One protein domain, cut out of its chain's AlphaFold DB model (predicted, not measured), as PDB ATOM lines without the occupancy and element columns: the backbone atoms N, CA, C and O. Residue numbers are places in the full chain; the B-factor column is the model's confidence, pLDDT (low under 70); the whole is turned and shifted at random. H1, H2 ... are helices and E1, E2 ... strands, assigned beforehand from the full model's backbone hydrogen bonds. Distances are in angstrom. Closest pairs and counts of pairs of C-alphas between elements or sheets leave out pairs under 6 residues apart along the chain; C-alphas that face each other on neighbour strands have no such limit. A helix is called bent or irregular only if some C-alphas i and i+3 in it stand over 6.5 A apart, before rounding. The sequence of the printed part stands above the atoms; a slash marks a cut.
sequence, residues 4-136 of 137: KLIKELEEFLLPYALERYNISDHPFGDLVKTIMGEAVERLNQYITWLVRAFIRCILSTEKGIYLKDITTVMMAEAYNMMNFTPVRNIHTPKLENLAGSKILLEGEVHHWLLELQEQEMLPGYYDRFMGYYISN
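This is residues 4 to 136 of the 137 residues of an uncharacterized protein of Candidatus Heimdallarchaeota archaeon (UniProt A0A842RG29). One long helix, H2, runs along the longest axis; H1 folds back beside its second half as a helical hairpin, H3 crosses it at a steep tilt, and H5 crosses H3, so that four helices make the core. The small hairpin E1 and E2 packs on this core at one end, while residues 25 to 31 and 34 to 39 at the start of the H2 region, and residues 85 to 100 with tiny H4, stick out. The printed part has 133 residues with five named helices and then two antiparallel strands, in the order H1 H2 H3 H4 H5 E1 E2, and is mostly helix. It is compact, with a radius of gyration of the C-alphas of 15.7 A, and spans 45 by 35 by 29 A.

Begin with H1, residues 4 to 19, which touches residues 44 to 59 of H2, residues 29 to 60; look at Leu 14 and Val 51, their closest C-alphas, 6.4 A apart. This hairpin has a shallow tilt of 32 degrees, opposite ways. H3, residues 67 to 81, touches residues 46 to 58 of H2 at a steep tilt of 64 degrees; the closest C-alphas, of Ala 53 and Met 74, are 5.0 A apart. H4, residues 88 to 91, is apart from the other named elements. Residues 102 to 110 of H5, residues 95 to 118, touch residues 67 to 72 of H3; the closest C-alphas are Thr 71 and Glu 106, 5.6 A apart, and the tilt of 70.4 degrees is only just about perpendicular. H1 and H5 only just touch, with 3 pairs of C-alphas within 8 A, the closest being Leu 13 and Trp 112 at 7.3 A. In the hairpin of E1, residues 124 to 127, and E2, residues 132 to 135, N 125 and O 134 are 2.8 A apart, within hydrogen-bond range. Every O i to N i+4 pair is within hydrogen-bond range in H3 and H5, against 10 of 12 in H1 and 26 of 28 in H2; H4 is too short for such a pair.

Find C-alpha 4 at (209.362, 231.563, 309.951); H1 runs 23.7 A from there and is only just irregular, with C-alphas 12 and 15 6.7 A apart. H2 is 37.6 A long and irregular, with C-alphas 35 and 38 8.6 A apart and a kink of 95 degrees near residue 36. H3 spans 21.0 A and H5 35.0 A; H4 is short. E1 is followed by E2, which ends at C-alpha 135, (203.699, 227.031, 294.519).

The C-alphas farthest apart are those of Leu 31 and Lys 63, 46.7 A. The printed part has no cut, and no link is long. The mean pLDDT of the printed part is 82.0; residues 23 to 37, 82 and 84 to 101 are under 70.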
ATOM      1  N   LYS A   4     209.085 232.843 309.297       90.94
ATOM      2  CA  LYS A   4     209.362 231.563 309.951       90.94
ATOM      3  C   LYS A   4     209.639 230.451 308.933       90.94
ATOM      4  O   LYS A   4     210.610 229.728 309.100       90.94
ATOM      5  N   LEU A   5     208.819 230.350 307.883       91.94
ATOM      6  CA  LEU A   5     208.947 229.310 306.856       91.94
ATOM      7  C   LEU A   5     210.223 229.496 306.026       91.94
ATOM      8  O   LEU A   5     210.890 228.523 305.704       91.94
ATOM      9  N   ILE A   6     210.586 230.747 305.720       93.44
ATOM     10  CA  ILE A   6     211.846 231.058 305.027       93.44
ATOM     11  C   ILE A   6     213.026 230.513 305.832       93.44
ATOM     12  O   ILE A   6     213.848 229.782 305.291       93.44
ATOM     13  N   LYS A   7     213.090 230.842 307.129       94.62
ATOM     14  CA  LYS A   7     214.177 230.391 308.004       94.62
ATOM     15  C   LYS A   7     214.229 228.878 308.134       94.62
ATOM     16  O   LYS A   7     215.309 228.322 308.039       94.62
ATOM     17  N   GLU A   8     213.083 228.230 308.302       95.44
ATOM     18  CA  GLU A   8     212.992 226.773 308.409       95.44
ATOM     19  C   GLU A   8     213.547 226.072 307.160       95.44
ATOM     20  O   GLU A   8     214.360 225.157 307.268       95.44
ATOM     21  N   LEU A   9     213.185 226.554 305.970       96.44
ATOM     22  CA  LEU A   9     213.698 226.013 304.713       96.44
ATOM     23  C   LEU A   9     215.184 226.332 304.493       96.44
ATOM     24  O   LEU A   9     215.919 225.485 303.992       96.44
ATOM     25  N   GLU A  10     215.639 227.533 304.865       95.75
ATOM     26  CA  GLU A  10     217.059 227.901 304.804       95.75
ATOM     27  C   GLU A  10     217.906 227.043 305.760       95.75
ATOM     28  O   GLU A  10     218.949 226.536 305.353       95.75
ATOM     29  N   GLU A  11     217.465 226.856 307.006       95.88
ATOM     30  CA  GLU A  11     218.148 226.044 308.023       95.88
ATOM     31  C   GLU A  11     218.227 224.570 307.622       95.88
ATOM     32  O   GLU A  11     219.238 223.921 307.886       95.88
ATOM     33  N   PHE A  12     217.194 224.061 306.949       96.81
ATOM     34  CA  PHE A  12     217.178 222.703 306.421       96.81
ATOM     35  C   PHE A  12     218.098 222.530 305.202       96.81
ATOM     36  O   PHE A  12     218.929 221.623 305.168       96.81
ATOM     37  N   LEU A  13     217.966 223.392 304.189       96.75
ATOM     38  CA  LEU A  13     218.613 223.177 302.894       96.75
ATOM     39  C   LEU A  13     220.087 223.601 302.882       96.75
ATOM     40  O   LEU A  13     220.888 223.042 302.133       96.75
ATOM     41  N   LEU A  14     220.467 224.599 303.686       95.56
ATOM     42  CA  LEU A  14     221.821 225.152 303.658       95.56
ATOM     43  C   LEU A  14     222.913 224.126 304.018       95.56
ATOM     44  O   LEU A  14     223.900 224.071 303.282       95.56
ATOM     45  N   PRO A  15     222.785 223.301 305.080       94.94
ATOM     46  CA  PRO A  15     223.764 222.256 305.378       94.94
ATOM     47  C   PRO A  15     223.942 221.273 304.218       94.94
ATOM     48  O   PRO A  15     225.073 221.020 303.809       94.94
ATOM     49  N   TYR A  16     222.831 220.806 303.638       93.88
ATOM     50  CA  TYR A  16     222.832 219.909 302.483       93.88
ATOM     51  C   TYR A  16     223.550 220.531 301.278       93.88
ATOM     52  O   TYR A  16     224.426 219.919 300.669       93.88
ATOM     53  N   ALA A  17     223.225 221.785 300.952       92.31
ATOM     54  CA  ALA A  17     223.853 222.490 299.845       92.31
ATOM     55  C   ALA A  17     225.362 222.675 300.066       92.31
ATOM     56  O   ALA A  17     226.132 222.502 299.131       92.31
ATOM     57  N   LEU A  18     225.809 223.000 301.282       90.62
ATOM     58  CA  LEU A  18     227.234 223.175 301.579       90.62
ATOM     59  C   LEU A  18     228.016 221.855 301.528       90.62
ATOM     60  O   LEU A  18     229.146 221.845 301.039       90.62
ATOM     61  N   GLU A  19     227.427 220.750 301.988       89.56
ATOM     62  CA  GLU A  19     228.048 219.419 301.957       89.56
ATOM     63  C   GLU A  19     228.380 218.975 300.527       89.56
ATOM     64  O   GLU A  19     229.476 218.488 300.260       89.56
ATOM     65  N   ARG A  20     227.494 219.251 299.565       84.56
ATOM     66  CA  ARG A  20     227.708 218.915 298.144       84.56
ATOM     67  C   ARG A  20     228.915 219.609 297.509       84.56
ATOM     68  O   ARG A  20     229.433 219.143 296.496       84.56
ATOM     69  N   TYR A  21     229.372 220.707 298.105       78.88
ATOM     70  CA  TYR A  21     230.560 221.453 297.692       78.88
ATOM     71  C   TYR A  21     231.716 221.310 298.689       78.88
ATOM     72  O   TYR A  21     232.714 222.031 298.590       78.88
ATOM     73  N   ASN A  22     231.611 220.389 299.650       78.19
ATOM     74  CA  ASN A  22     232.648 220.158 300.636       78.19
ATOM     75  C   ASN A  22     233.856 219.459 299.999       78.19
ATOM     76  O   ASN A  22     233.896 218.249 299.801       78.19
ATOM     77  N   ILE A  23     234.900 220.236 299.727       69.44
ATOM     78  CA  ILE A  23     236.158 219.726 299.164       69.44
ATOM     79  C   ILE A  23     236.952 218.910 300.209       69.44
ATOM     80  O   ILE A  23     237.889 218.193 299.858       69.44
ATOM     81  N   SER A  24     236.575 218.993 301.494       62.69
ATOM     82  CA  SER A  24     237.251 218.280 302.589       62.69
ATOM     83  C   SER A  24     237.126 216.753 302.467       62.69
ATOM     84  O   SER A  24     237.990 216.049 302.976       62.69
ATOM     85  N   ASP A  25     236.119 216.249 301.747       59.84
ATOM     86  CA  ASP A  25     235.898 214.808 301.539       59.84
ATOM     87  C   ASP A  25     236.757 214.221 300.399       59.84
ATOM     88  O   ASP A  25     236.732 213.021 300.122       59.84
ATOM     89  N   HIS A  26     237.563 215.057 299.734       62.06
ATOM     90  CA  HIS A  26     238.520 214.620 298.724       62.06
ATOM     91  C   HIS A  26     239.832 214.152 299.391       62.06
ATOM     92  O   HIS A  26     240.265 214.772 300.361       62.06
ATOM     93  N   PRO A  27     240.568 213.160 298.844       57.44
ATOM     94  CA  PRO A  27     241.852 212.678 299.391       57.44
ATOM     95  C   PRO A  27     242.942 213.741 299.640       57.44
ATOM     96  O   PRO A  27     243.956 213.457 300.269       57.44
ATOM     97  N   PHE A  28     242.746 214.961 299.135       64.25
ATOM     98  CA  PHE A  28     243.638 216.111 299.296       64.25
ATOM     99  C   PHE A  28     242.947 217.310 299.975       64.25
ATOM    100  O   PHE A  28     243.451 218.429 299.894       64.25
ATOM    101  N   GLY A  29     241.793 217.101 300.615       63.59
ATOM    102  CA  GLY A  29     240.912 218.150 301.131       63.59
ATOM    103  C   GLY A  29     241.611 219.128 302.075       63.59
ATOM    104  O   GLY A  29     241.502 220.338 301.891       63.59
ATOM    105  N   ASP A  30     242.427 218.624 303.002       64.25
ATOM    106  CA  ASP A  30     243.175 219.453 303.961       64.25
ATOM    107  C   ASP A  30     244.254 220.326 303.297       64.25
ATOM    108  O   ASP A  30     244.461 221.486 303.673       64.25
ATOM    109  N   LEU A  31     244.914 219.797 302.262       62.84
ATOM    110  CA  LEU A  31     245.914 220.526 301.481       62.84
ATOM    111  C   LEU A  31     245.254 221.638 300.653       62.84
ATOM    112  O   LEU A  31     245.737 222.770 300.625       62.84
ATOM    113  N   VAL A  32     244.113 221.337 300.025       61.69
ATOM    114  CA  VAL A  32     243.336 222.309 299.245       61.69
ATOM    115  C   VAL A  32     242.779 223.408 300.148       61.69
ATOM    116  O   VAL A  32     242.882 224.582 299.807       61.69
ATOM    117  N   LYS A  33     242.266 223.063 301.330       63.22
ATOM    118  CA  LYS A  33     241.708 224.029 302.289       63.22
ATOM    119  C   LYS A  33     242.766 224.991 302.829       63.22
ATOM    120  O   LYS A  33     242.486 226.172 303.002       63.22
ATOM    121  N   THR A  34     243.991 224.507 303.024       65.31
ATOM    122  CA  THR A  34     245.124 225.321 303.488       65.31
ATOM    123  C   THR A  34     245.636 226.277 302.404       65.31
ATOM    124  O   THR A  34     245.997 227.410 302.704       65.31
ATOM    125  N   ILE A  35     245.641 225.853 301.136       67.94
ATOM    126  CA  ILE A  35     246.110 226.676 300.003       67.94
ATOM    127  C   ILE A  35     245.014 227.636 299.503       67.94
ATOM    128  O   ILE A  35     245.314 228.727 299.024       67.94
ATOM    129  N   MET A  36     243.741 227.246 299.616       67.88
ATOM    130  CA  MET A  36     242.593 227.944 299.022       67.88
ATOM    131  C   MET A  36     241.589 228.478 300.054       67.88
ATOM    132  O   MET A  36     240.456 228.772 299.682       67.88
ATOM    133  N   GLY A  37     241.968 228.620 301.330       69.75
ATOM    134  CA  GLY A  37     241.054 228.960 302.433       69.75
ATOM    135  C   GLY A  37     240.108 230.133 302.141       69.75
ATOM    136  O   GLY A  37     238.892 229.969 302.213       69.75
ATOM    137  N   GLU A  38     240.636 231.276 301.688       74.06
ATOM    138  CA  GLU A  38     239.810 232.439 301.314       74.06
ATOM    139  C   GLU A  38     238.857 232.158 300.138       74.06
ATOM    140  O   GLU A  38     237.757 232.708 300.070       74.06
ATOM    141  N   ALA A  39     239.261 231.310 299.189       71.00
ATOM    142  CA  ALA A  39     238.416 230.932 298.059       71.00
ATOM    143  C   ALA A  39     237.287 229.984 298.495       71.00
ATOM    144  O   ALA A  39     236.168 230.116 298.003       71.00
ATOM    145  N   VAL A  40     237.555 229.083 299.446       74.88
ATOM    146  CA  VAL A  40     236.546 228.195 300.047       74.88
ATOM    147  C   VAL A  40     235.525 229.003 300.848       74.88
ATOM    148  O   VAL A  40     234.325 228.790 300.703       74.88
ATOM    149  N   GLU A  41     235.965 229.986 301.636       80.12
ATOM    150  CA  GLU A  41     235.051 230.875 302.362       80.12
ATOM    151  C   GLU A  41     234.150 231.673 301.413       80.12
ATOM    152  O   GLU A  41     232.937 231.742 301.620       80.12
ATOM    153  N   ARG A  42     234.713 232.229 300.332       78.00
ATOM    154  CA  ARG A  42     233.928 232.935 299.305       78.00
ATOM    155  C   ARG A  42     232.948 232.014 298.584       78.00
ATOM    156  O   ARG A  42     231.836 232.446 298.285       78.00
ATOM    157  N   LEU A  43     233.334 230.766 298.321       80.62
ATOM    158  CA  LEU A  43     232.447 229.762 297.738       80.62
ATOM    159  C   LEU A  43     231.281 229.440 298.684       80.62
ATOM    160  O   LEU A  43     230.130 229.496 298.262       80.62
ATOM    161  N   ASN A  44     231.553 229.203 299.969       85.06
ATOM    162  CA  ASN A  44     230.515 228.938 300.970       85.06
ATOM    163  C   ASN A  44     229.550 230.122 301.123       85.06
ATOM    164  O   ASN A  44     228.335 229.933 301.218       85.06
ATOM    165  N   GLN A  45     230.066 231.355 301.099       84.94
ATOM    166  CA  GLN A  45     229.234 232.562 301.085       84.94
ATOM    167  C   GLN A  45     228.361 232.631 299.828       84.94
ATOM    168  O   GLN A  45     227.173 232.930 299.929       84.94
ATOM    169  N   TYR A  46     228.921 232.332 298.654       84.94
ATOM    170  CA  TYR A  46     228.161 232.301 297.406       84.94
ATOM    171  C   TYR A  46     227.032 231.264 297.446       84.94
ATOM    172  O   TYR A  46     225.889 231.603 297.140       84.94
ATOM    173  N   ILE A  47     227.318 230.040 297.898       88.00
ATOM    174  CA  ILE A  47     226.318 228.973 298.062       88.00
ATOM    175  C   ILE A  47     225.224 229.407 299.039       88.00
ATOM    176  O   ILE A  47     224.041 229.260 298.745       88.00
ATOM    177  N   THR A  48     225.603 230.025 300.161       91.38
ATOM    178  CA  THR A  48     224.644 230.556 301.141       91.38
ATOM    179  C   THR A  48     223.680 231.551 300.496       91.38
ATOM    180  O   THR A  48     222.471 231.484 300.718       91.38
ATOM    181  N   TRP A  49     224.185 232.465 299.666       90.50
ATOM    182  CA  TRP A  49     223.336 233.424 298.959       90.50
ATOM    183  C   TRP A  49     222.458 232.775 297.891       90.50
ATOM    184  O   TRP A  49     221.300 233.167 297.755       90.50
ATOM    185  N   LEU A  50     222.962 231.763 297.181       91.62
ATOM    186  CA  LEU A  50     222.159 230.996 296.228       91.62
ATOM    187  C   LEU A  50     220.988 230.285 296.914       91.62
ATOM    188  O   LEU A  50     219.864 230.403 296.437       91.62
ATOM    189  N   VAL A  51     221.221 229.611 298.044       94.56
ATOM    190  CA  VAL A  51     220.163 228.939 298.822       94.56
ATOM    191  C   VAL A  51     219.109 229.944 299.283       94.56
ATOM    192  O   VAL A  51     217.914 229.734 299.088       94.56
ATOM    193  N   ARG A  52     219.533 231.091 299.823       93.31
ATOM    194  CA  ARG A  52     218.613 232.164 300.234       93.31
ATOM    195  C   ARG A  52     217.769 232.685 299.075       93.31
ATOM    196  O   ARG A  52     216.559 232.860 299.213       93.31
ATOM    197  N   ALA A  53     218.398 232.936 297.929       92.56
ATOM    198  CA  ALA A  53     217.699 233.394 296.735       92.56
ATOM    199  C   ALA A  53     216.719 232.334 296.208       92.56
ATOM    200  O   ALA A  53     215.603 232.674 295.819       92.56
ATOM    201  N   PHE A  54     217.107 231.058 296.249       95.25
ATOM    202  CA  PHE A  54     216.273 229.927 295.855       95.25
ATOM    203  C   PHE A  54     214.998 229.843 296.694       95.25
ATOM    204  O   PHE A  54     213.902 229.895 296.137       95.25
ATOM    205  N   ILE A  55     215.137 229.790 298.023       95.19
ATOM    206  CA  ILE A  55     214.003 229.689 298.952       95.19
ATOM    207  C   ILE A  55     213.038 230.862 298.761       95.19
ATOM    208  O   ILE A  55     211.826 230.675 298.658       95.19
ATOM    209  N   ARG A  56     213.568 232.081 298.631       91.75
ATOM    210  CA  ARG A  56     212.747 233.269 298.365       91.75
ATOM    211  C   ARG A  56     212.034 233.192 297.018       91.75
ATOM    212  O   ARG A  56     210.871 233.584 296.941       91.75
ATOM    213  N   CYS A  57     212.701 232.695 295.979       92.75
ATOM    214  CA  CYS A  57     212.128 232.555 294.643       92.75
ATOM    215  C   CYS A  57     210.925 231.602 294.651       92.75
ATOM    216  O   CYS A  57     209.841 231.990 294.212       92.75
ATOM    217  N   ILE A  58     211.073 230.401 295.218       93.69
ATOM    218  CA  ILE A  58     209.988 229.406 295.238       93.69
ATOM    219  C   ILE A  58     208.808 229.850 296.119       93.69
ATOM    220  O   ILE A  58     207.654 229.637 295.758       93.69
ATOM    221  N   LEU A  59     209.070 230.560 297.221       92.44
ATOM    222  CA  LEU A  59     208.018 231.075 298.105       92.44
ATOM    223  C   LEU A  59     207.298 232.323 297.574       92.44
ATOM    224  O   LEU A  59     206.204 232.630 298.039       92.44
ATOM    225  N   SER A  60     207.911 233.062 296.646       89.00
ATOM    226  CA  SER A  60     207.328 234.286 296.069       89.00
ATOM    227  C   SER A  60     206.663 234.050 294.710       89.00
ATOM    228  O   SER A  60     206.103 234.974 294.126       89.00
ATOM    229  N   THR A  61     206.759 232.836 294.170       88.44
ATOM    230  CA  THR A  61     206.215 232.502 292.853       88.44
ATOM    231  C   THR A  61     204.700 232.299 292.936       88.44
ATOM    232  O   THR A  61     204.240 231.314 293.500       88.44
ATOM    233  N   GLU A  62     203.919 233.194 292.324       82.50
ATOM    234  CA  GLU A  62     202.442 233.111 292.299       82.50
ATOM    235  C   GLU A  62     201.890 232.202 291.188       82.50
ATOM    236  O   GLU A  62     200.821 231.612 291.304       82.50
ATOM    237  N   LYS A  63     202.599 232.119 290.062       80.50
ATOM    238  CA  LYS A  63     202.242 231.308 288.893       80.50
ATOM    239  C   LYS A  63     203.449 230.445 288.608       80.50
ATOM    240  O   LYS A  63     204.542 230.999 288.566       80.50
ATOM    241  N   GLY A  64     203.255 229.133 288.480       90.88
ATOM    242  CA  GLY A  64     204.358 228.177 288.400       90.88
ATOM    243  C   GLY A  64     205.502 228.621 287.477       90.88
ATOM    244  O   GLY A  64     205.307 229.341 286.497       90.88
ATOM    245  N   ILE A  65     206.713 228.211 287.825       95.25
ATOM    246  CA  ILE A  65     207.965 228.721 287.269       95.25
ATOM    247  C   ILE A  65     208.832 227.558 286.791       95.25
ATOM    248  O   ILE A  65     208.878 226.491 287.409       95.25
ATOM    249  N   TYR A  66     209.532 227.756 285.675       95.88
ATOM    250  CA  TYR A  66     210.473 226.760 285.179       95.88
ATOM    251  C   TYR A  66     211.811 226.837 285.911       95.88
ATOM    252  O   TYR A  66     212.283 227.905 286.300       95.88
ATOM    253  N   LEU A  67     212.476 225.692 286.006       94.25
ATOM    254  CA  LEU A  67     213.785 225.516 286.627       94.25
ATOM    255  C   LEU A  67     214.836 226.507 286.102       94.25
ATOM    256  O   LEU A  67     215.562 227.132 286.877       94.25
ATOM    257  N   LYS A  68     214.871 226.711 284.781       92.19
ATOM    258  CA  LYS A  68     215.760 227.678 284.116       92.19
ATOM    259  C   LYS A  68     215.543 229.120 284.598       92.19
ATOM    260  O   LYS A  68     216.489 229.912 284.642       92.19
ATOM    261  N   ASP A  69     214.304 229.468 284.941       92.62
ATOM    262  CA  ASP A  69     213.910 230.813 285.350       92.62
ATOM    263  C   ASP A  69     214.224 231.006 286.837       92.62
ATOM    264  O   ASP A  69     214.851 232.008 287.181       92.62
ATOM    265  N   ILE A  70     213.950 229.995 287.679       93.81
ATOM    266  CA  ILE A  70     214.432 229.937 289.075       93.81
ATOM    267  C   ILE A  70     215.951 230.158 289.108       93.81
ATOM    268  O   ILE A  70     216.443 231.066 289.775       93.81
ATOM    269  N   THR A  71     216.692 229.380 288.317       92.38
ATOM    270  CA  THR A  71     218.159 229.444 288.221       92.38
ATOM    271  C   THR A  71     218.646 230.841 287.832       92.38
ATOM    272  O   THR A  71     219.606 231.364 288.398       92.38
ATOM    273  N   THR A  72     217.972 231.473 286.866       89.62
ATOM    274  CA  THR A  72     218.330 232.815 286.389       89.62
ATOM    275  C   THR A  72     218.116 233.868 287.476       89.62
ATOM    276  O   THR A  72     219.001 234.693 287.704       89.62
ATOM    277  N   VAL A  73     216.972 233.823 288.166       88.62
ATOM    278  CA  VAL A  73     216.652 234.744 289.267       88.62
ATOM    279  C   VAL A  73     217.634 234.562 290.422       88.62
ATOM    280  O   VAL A  73     218.205 235.540 290.897       88.62
ATOM    281  N   MET A  74     217.906 233.319 290.823       89.75
ATOM    282  CA  MET A  74     218.862 233.014 291.889       89.75
ATOM    283  C   MET A  74     220.257 233.560 291.612       89.75
ATOM    284  O   MET A  74     220.874 234.163 292.488       89.75
ATOM    285  N   MET A  75     220.762 233.347 290.395       84.62
ATOM    286  CA  MET A  75     222.083 233.823 290.002       84.62
ATOM    287  C   MET A  75     222.149 235.353 290.044       84.62
ATOM    288  O   MET A  75     223.129 235.906 290.543       84.62
ATOM    289  N   ALA A  76     221.100 236.036 289.572       82.94
ATOM    290  CA  ALA A  76     221.011 237.493 289.616       82.94
ATOM    291  C   ALA A  76     220.974 238.033 291.059       82.94
ATOM    292  O   ALA A  76     221.734 238.946 291.389       82.94
ATOM    293  N   GLU A  77     220.152 237.441 291.927       83.38
ATOM    294  CA  GLU A  77     220.036 237.811 293.344       83.38
ATOM    295  C   GLU A  77     221.346 237.579 294.107       83.38
ATOM    296  O   GLU A  77     221.846 238.483 294.778       83.38
ATOM    297  N   ALA A  78     221.965 236.405 293.951       78.62
ATOM    298  CA  ALA A  78     223.233 236.096 294.607       78.62
ATOM    299  C   ALA A  78     224.355 237.043 294.147       78.62
ATOM    300  O   ALA A  78     225.155 237.504 294.962       78.62
ATOM    301  N   TYR A  79     224.397 237.394 292.859       77.00
ATOM    302  CA  TYR A  79     225.365 238.363 292.339       77.00
ATOM    303  C   TYR A  79     225.150 239.758 292.924       77.00
ATOM    304  O   TYR A  79     226.122 240.403 293.321       77.00
ATOM    305  N   ASN A  80     223.896 240.196 293.037       77.50
ATOM    306  CA  ASN A  80     223.560 241.461 293.681       77.50
ATOM    307  C   ASN A  80     224.018 241.480 295.151       77.50
ATOM    308  O   ASN A  80     224.709 242.406 295.571       77.50
ATOM    309  N   MET A  81     223.736 240.417 295.911       72.19
ATOM    310  CA  MET A  81     224.134 240.286 297.323       72.19
ATOM    311  C   MET A  81     225.657 240.251 297.519       72.19
ATOM    312  O   MET A  81     226.178 240.754 298.514       72.19
ATOM    313  N   MET A  82     226.391 239.713 296.546       69.62
ATOM    314  CA  MET A  82     227.856 239.714 296.529       69.62
ATOM    315  C   MET A  82     228.473 241.018 295.992       69.62
ATOM    316  O   MET A  82     229.698 241.125 295.907       69.62
ATOM    317  N   ASN A  83     227.662 242.022 295.639       70.56
ATOM    318  CA  ASN A  83     228.104 243.267 295.002       70.56
ATOM    319  C   ASN A  83     228.880 243.033 293.686       70.56
ATOM    320  O   ASN A  83     229.846 243.746 293.368       70.56
ATOM    321  N   PHE A  84     228.478 242.020 292.913       65.81
ATOM    322  CA  PHE A  84     228.908 241.877 291.526       65.81
ATOM    323  C   PHE A  84     228.144 242.875 290.658       65.81
ATOM    324  O   PHE A  84     226.920 242.932 290.669       65.81
ATOM    325  N   THR A  85     228.880 243.665 289.877       56.41
ATOM    326  CA  THR A  85     228.308 244.631 288.935       56.41
ATOM    327  C   THR A  85     228.681 244.253 287.502       56.41
ATOM    328  O   THR A  85     229.738 243.646 287.287       56.41
ATOM    329  N   PRO A  86     227.886 244.655 286.493       48.59
ATOM    330  CA  PRO A  86     228.239 244.452 285.087       48.59
ATOM    331  C   PRO A  86     229.637 244.990 284.735       48.59
ATOM    332  O   PRO A  86     230.361 244.370 283.965       48.59
ATOM    333  N   VAL A  87     230.054 246.099 285.361       51.91
ATOM    334  CA  VAL A  87     231.363 246.740 285.139       51.91
ATOM    335  C   VAL A  87     232.523 245.890 285.670       51.91
ATOM    336  O   VAL A  87     233.558 245.792 285.015       51.91
ATOM    337  N   ARG A  88     232.351 245.209 286.812       49.22
ATOM    338  CA  ARG A  88     233.346 244.251 287.330       49.22
ATOM    339  C   ARG A  88     233.504 243.027 286.421       49.22
ATOM    340  O   ARG A  88     234.600 242.486 286.330       49.22
ATOM    341  N   ASN A  89     232.447 242.642 285.700       51.00
ATOM    342  CA  ASN A  89     232.446 241.483 284.804       51.00
ATOM    343  C   ASN A  89     233.080 241.721 283.427       51.00
ATOM    344  O   ASN A  89     233.320 240.758 282.704       51.00
ATOM    345  N   ILE A  90     233.437 242.963 283.080       49.62
ATOM    346  CA  ILE A  90     234.234 243.261 281.874       49.62
ATOM    347  C   ILE A  90     235.604 242.552 281.940       49.62
ATOM    348  O   ILE A  90     236.220 242.282 280.915       49.62
ATOM    349  N   HIS A  91     236.069 242.222 283.151       47.25
ATOM    350  CA  HIS A  91     237.333 241.524 283.402       47.25
ATOM    351  C   HIS A  91     237.153 240.011 283.617       47.25
ATOM    352  O   HIS A  91     238.144 239.310 283.821       47.25
ATOM    353  N   THR A  92     235.921 239.493 283.574       52.28
ATOM    354  CA  THR A  92     235.660 238.058 283.734       52.28
ATOM    355  C   THR A  92     235.936 237.366 282.399       52.28
ATOM    356  O   THR A  92     235.260 237.645 281.404       52.28
ATOM    357  N   PRO A  93     236.945 236.484 282.324       44.09
ATOM    358  CA  PRO A  93     237.359 235.908 281.062       44.09
ATOM    359  C   PRO A  93     236.310 234.881 280.620       44.09
ATOM    360  O   PRO A  93     236.155 233.826 281.231       44.09
ATOM    361  N   LYS A  94     235.646 235.199 279.504       54.94
ATOM    362  CA  LYS A  94     234.775 234.337 278.683       54.94
ATOM    363  C   LYS A  94     233.360 234.103 279.232       54.94
ATOM    364  O   LYS A  94     233.138 233.346 280.171       54.94
ATOM    365  N   LEU A  95     232.383 234.678 278.524       48.25
ATOM    366  CA  LEU A  95     230.937 234.439 278.667       48.25
ATOM    367  C   LEU A  95     230.549 232.946 278.642       48.25
ATOM    368  O   LEU A  95     229.576 232.554 279.275       48.25
ATOM    369  N   GLU A  96     231.327 232.111 277.955       50.12
ATOM    370  CA  GLU A  96     231.146 230.653 277.886       50.12
ATOM    371  C   GLU A  96     231.231 229.985 279.268       50.12
ATOM    372  O   GLU A  96     230.461 229.070 279.562       50.12
ATOM    373  N   ASN A  97     232.093 230.494 280.155       55.03
ATOM    374  CA  ASN A  97     232.220 229.984 281.519       55.03
ATOM    375  C   ASN A  97     230.958 230.277 282.346       55.03
ATOM    376  O   ASN A  97     230.540 229.439 283.137       55.03
ATOM    377  N   LEU A  98     230.298 231.420 282.110       58.16
ATOM    378  CA  LEU A  98     229.035 231.773 282.770       58.16
ATOM    379  C   LEU A  98     227.881 230.870 282.311       58.16
ATOM    380  O   LEU A  98     227.043 230.485 283.125       58.16
ATOM    381  N   ALA A  99     227.849 230.498 281.027       54.62
ATOM    382  CA  ALA A  99     226.857 229.563 280.497       54.62
ATOM    383  C   ALA A  99     227.034 228.149 281.080       54.62
ATOM    384  O   ALA A  99     226.053 227.528 281.487       54.62
ATOM    385  N   GLY A 100     228.281 227.675 281.196       59.09
ATOM    386  CA  GLY A 100     228.598 226.408 281.863       59.09
ATOM    387  C   GLY A 100     228.208 226.406 283.345       59.09
ATOM    388  O   GLY A 100     227.582 225.457 283.816       59.09
ATOM    389  N   SER A 101     228.484 227.498 284.066       69.31
ATOM    390  CA  SER A 101     228.058 227.657 285.463       69.31
ATOM    391  C   SER A 101     226.537 227.653 285.626       69.31
ATOM    392  O   SER A 101     226.044 227.129 286.621       69.31
ATOM    393  N   LYS A 102     225.786 228.183 284.652       76.75
ATOM    394  CA  LYS A 102     224.319 228.177 284.690       76.75
ATOM    395  C   LYS A 102     223.740 226.764 284.587       76.75
ATOM    396  O   LYS A 102     222.824 226.454 285.335       76.75
ATOM    397  N   ILE A 103     224.275 225.914 283.709       81.00
ATOM    398  CA  ILE A 103     223.809 224.521 283.559       81.00
ATOM    399  C   ILE A 103     224.082 223.715 284.834       81.00
ATOM    400  O   ILE A 103     223.216 222.977 285.294       81.00
ATOM    401  N   LEU A 104     225.271 223.878 285.426       83.75
ATOM    402  CA  LEU A 104     225.599 223.221 286.694       83.75
ATOM    403  C   LEU A 104     224.678 223.698 287.821       83.75
ATOM    404  O   LEU A 104     224.166 222.875 288.574       83.75
ATOM    405  N   LEU A 105     224.420 225.007 287.901       87.38
ATOM    406  CA  LEU A 105     223.491 225.561 288.881       87.38
ATOM    407  C   LEU A 105     222.063 225.051 288.661       87.38
ATOM    408  O   LEU A 105     221.394 224.727 289.630       87.38
ATOM    409  N   GLU A 106     221.607 224.928 287.416       92.06
ATOM    410  CA  GLU A 106     220.290 224.369 287.098       92.06
ATOM    411  C   GLU A 106     220.145 222.931 287.625       92.06
ATOM    412  O   GLU A 106     219.125 222.593 288.228       92.06
ATOM    413  N   GLY A 107     221.197 222.113 287.490       91.62
ATOM    414  CA  GLY A 107     221.263 220.782 288.096       91.62
ATOM    415  C   GLY A 107     221.195 220.805 289.627       91.62
ATOM    416  O   GLY A 107     220.546 219.955 290.229       91.62
ATOM    417  N   GLU A 108     221.795 221.800 290.275       92.56
ATOM    418  CA  GLU A 108     221.702 221.950 291.732       92.56
ATOM    419  C   GLU A 108     220.325 222.420 292.191       92.56
ATOM    420  O   GLU A 108     219.793 221.870 293.148       92.56
ATOM    421  N   VAL A 109     219.691 223.350 291.474       94.88
ATOM    422  CA  VAL A 109     218.299 223.736 291.751       94.88
ATOM    423  C   VAL A 109     217.376 222.524 291.615       94.88
ATOM    424  O   VAL A 109     216.469 222.347 292.428       94.88
ATOM    425  N   HIS A 110     217.624 221.660 290.624       96.44
ATOM    426  CA  HIS A 110     216.895 220.405 290.477       96.44
ATOM    427  C   HIS A 110     217.061 219.519 291.716       96.44
ATOM    428  O   HIS A 110     216.064 219.080 292.284       96.44
ATOM    429  N   HIS A 111     218.299 219.305 292.174       95.44
ATOM    430  CA  HIS A 111     218.568 218.533 293.389       95.44
ATOM    431  C   HIS A 111     217.917 219.145 294.630       95.44
ATOM    432  O   HIS A 111     217.338 218.414 295.422       95.44
ATOM    433  N   TRP A 112     217.948 220.467 294.793       97.00
ATOM    434  CA  TRP A 112     217.351 221.132 295.954       97.00
ATOM    435  C   TRP A 112     215.826 221.011 295.979       97.00
ATOM    436  O   TRP A 112     215.246 220.806 297.042       97.00
ATOM    437  N   LEU A 113     215.166 221.098 294.819       97.12
ATOM    438  CA  LEU A 113     213.726 220.848 294.712       97.12
ATOM    439  C   LEU A 113     213.377 219.394 295.048       97.12
ATOM    440  O   LEU A 113     212.373 219.158 295.716       97.12
ATOM    441  N   LEU A 114     214.193 218.433 294.599       96.69
ATOM    442  CA  LEU A 114     214.005 217.019 294.928       96.69
ATOM    443  C   LEU A 114     214.217 216.752 296.418       96.69
ATOM    444  O   LEU A 114     213.353 216.131 297.021       96.69
ATOM    445  N   GLU A 115     215.290 217.272 297.013       97.06
ATOM    446  CA  GLU A 115     215.590 217.100 298.439       97.06
ATOM    447  C   GLU A 115     214.453 217.649 299.311       97.06
ATOM    448  O   GLU A 115     213.924 216.952 300.173       97.06
ATOM    449  N   LEU A 116     213.987 218.872 299.027       96.88
ATOM    450  CA  LEU A 116     212.839 219.448 299.729       96.88
ATOM    451  C   LEU A 116     211.568 218.609 299.552       96.88
ATOM    452  O   LEU A 116     210.762 218.522 300.475       96.88
ATOM    453  N   GLN A 117     211.353 218.019 298.374       96.12
ATOM    454  CA  GLN A 117     210.176 217.191 298.117       96.12
ATOM    455  C   GLN A 117     210.259 215.839 298.833       96.12
ATOM    456  O   GLN A 117     209.253 215.379 299.365       96.12
ATOM    457  N   GLU A 118     211.437 215.213 298.858       95.88
ATOM    458  CA  GLU A 118     211.684 213.936 299.532       95.88
ATOM    459  C   GLU A 118     211.529 214.049 301.051       95.88
ATOM    460  O   GLU A 118     210.994 213.130 301.667       95.88
ATOM    461  N   GLN A 119     211.901 215.191 301.639       96.50
ATOM    462  CA  GLN A 119     211.692 215.469 303.065       96.50
ATOM    463  C   GLN A 119     210.324 216.092 303.394       96.50
ATOM    464  O   GLN A 119     210.122 216.565 304.510       96.50
ATOM    465  N   GLU A 120     209.386 216.139 302.441       94.75
ATOM    466  CA  GLU A 120     208.048 216.732 302.621       94.75
ATOM    467  C   GLU A 120     208.060 218.218 303.051       94.75
ATOM    468  O   GLU A 120     207.093 218.734 303.610       94.75
ATOM    469  N   MET A 121     209.148 218.935 302.758       95.00
ATOM    470  CA  MET A 121     209.332 220.350 303.092       95.00
ATOM    471  C   MET A 121     209.031 221.294 301.925       95.00
ATOM    472  O   MET A 121     208.929 222.505 302.125       95.00
ATOM    473  N   LEU A 122     208.890 220.780 300.698       95.31
ATOM    474  CA  LEU A 122     208.646 221.610 299.521       95.31
ATOM    475  C   LEU A 122     207.279 222.323 299.629       95.31
ATOM    476  O   LEU A 122     206.241 221.659 299.647       95.31
ATOM    477  N   PRO A 123     207.228 223.672 299.623       93.31
ATOM    478  CA  PRO A 123     205.982 224.433 299.729       93.31
ATOM    479  C   PRO A 123     205.258 224.513 298.373       93.31
ATOM    480  O   PRO A 123     204.971 225.592 297.854       93.31
ATOM    481  N   GLY A 124     205.028 223.372 297.735       93.19
ATOM    482  CA  GLY A 124     204.501 223.292 296.380       93.19
ATOM    483  C   GLY A 124     204.664 221.907 295.777       93.19
ATOM    484  O   GLY A 124     204.981 220.940 296.464       93.19
ATOM    485  N   TYR A 125     204.478 221.834 294.468       94.38
ATOM    486  CA  TYR A 125     204.680 220.632 293.675       94.38
ATOM    487  C   TYR A 125     205.763 220.870 292.628       94.38
ATOM    488  O   TYR A 125     205.741 221.890 291.934       94.38
ATOM    489  N   TYR A 126     206.689 219.921 292.488       96.81
ATOM    490  CA  TYR A 126     207.698 219.958 291.441       96.81
ATOM    491  C   TYR A 126     207.521 218.814 290.438       96.81
ATOM    492  O   TYR A 126     207.756 217.641 290.740       96.81
ATOM    493  N   ASP A 127     207.171 219.166 289.200       96.00
ATOM    494  CA  ASP A 127     207.271 218.243 288.074       96.00
ATOM    495  C   ASP A 127     208.727 218.190 287.598       96.00
ATOM    496  O   ASP A 127     209.186 219.005 286.790       96.00
ATOM    497  N   ARG A 128     209.457 217.198 288.112       94.06
ATOM    498  CA  ARG A 128     210.872 216.964 287.797       94.06
ATOM    499  C   ARG A 128     211.159 216.687 286.323       94.06
ATOM    500  O   ARG A 128     212.274 216.939 285.883       94.06
ATOM    501  N   PHE A 129     210.191 216.183 285.556       94.25
ATOM    502  CA  PHE A 129     210.404 215.855 284.144       94.25
ATOM    503  C   PHE A 129     210.105 217.040 283.230       94.25
ATOM    504  O   PHE A 129     210.739 217.185 282.187       94.25
ATOM    505  N   MET A 130     209.176 217.906 283.635       94.38
ATOM    506  CA  MET A 130     208.903 219.169 282.942       94.38
ATOM    507  C   MET A 130     209.807 220.312 283.417       94.38
ATOM    508  O   MET A 130     209.838 221.374 282.794       94.38
ATOM    509  N   GLY A 131     210.525 220.117 284.527       94.75
ATOM    510  CA  GLY A 131     211.313 221.164 285.164       94.75
ATOM    511  C   GLY A 131     210.433 222.329 285.614       94.75
ATOM    512  O   GLY A 131     210.836 223.479 285.459       94.75
ATOM    513  N   TYR A 132     209.230 222.043 286.117       96.75
ATOM    514  CA  TYR A 132     208.207 223.046 286.412       96.75
ATOM    515  C   TYR A 132     207.757 222.956 287.870       96.75
ATOM    516  O   TYR A 132     207.275 221.917 288.319       96.75
ATOM    517  N   TYR A 133     207.939 224.045 288.614       96.56
ATOM    518  CA  TYR A 133     207.544 224.165 290.014       96.56
ATOM    519  C   TYR A 133     206.261 224.986 290.135       96.56
ATOM    520  O   TYR A 133     206.141 226.051 289.532       96.56
ATOM    521  N   ILE A 134     205.313 224.508 290.934       94.69
ATOM    522  CA  ILE A 134     204.035 225.163 291.206       94.69
ATOM    523  C   ILE A 134     203.950 225.402 292.710       94.69
ATOM    524  O   ILE A 134     203.966 224.453 293.491       94.69
ATOM    525  N   SER A 135     203.869 226.668 293.113       90.38
ATOM    526  CA  SER A 135     203.699 227.031 294.519       90.38
ATOM    527  C   SER A 135     202.275 226.731 294.998       90.38
ATOM    528  O   SER A 135     201.329 226.825 294.220       90.38
ATOM    529  N   ASN A 136     202.124 226.420 296.287       81.25
ATOM    530  CA  ASN A 136     200.815 226.269 296.943       81.25
ATOM    531  C   ASN A 136     200.188 227.616 297.374       81.25
ATOM    532  O   ASN A 136     199.216 227.613 298.131       81.25
TER     533      ASN A 136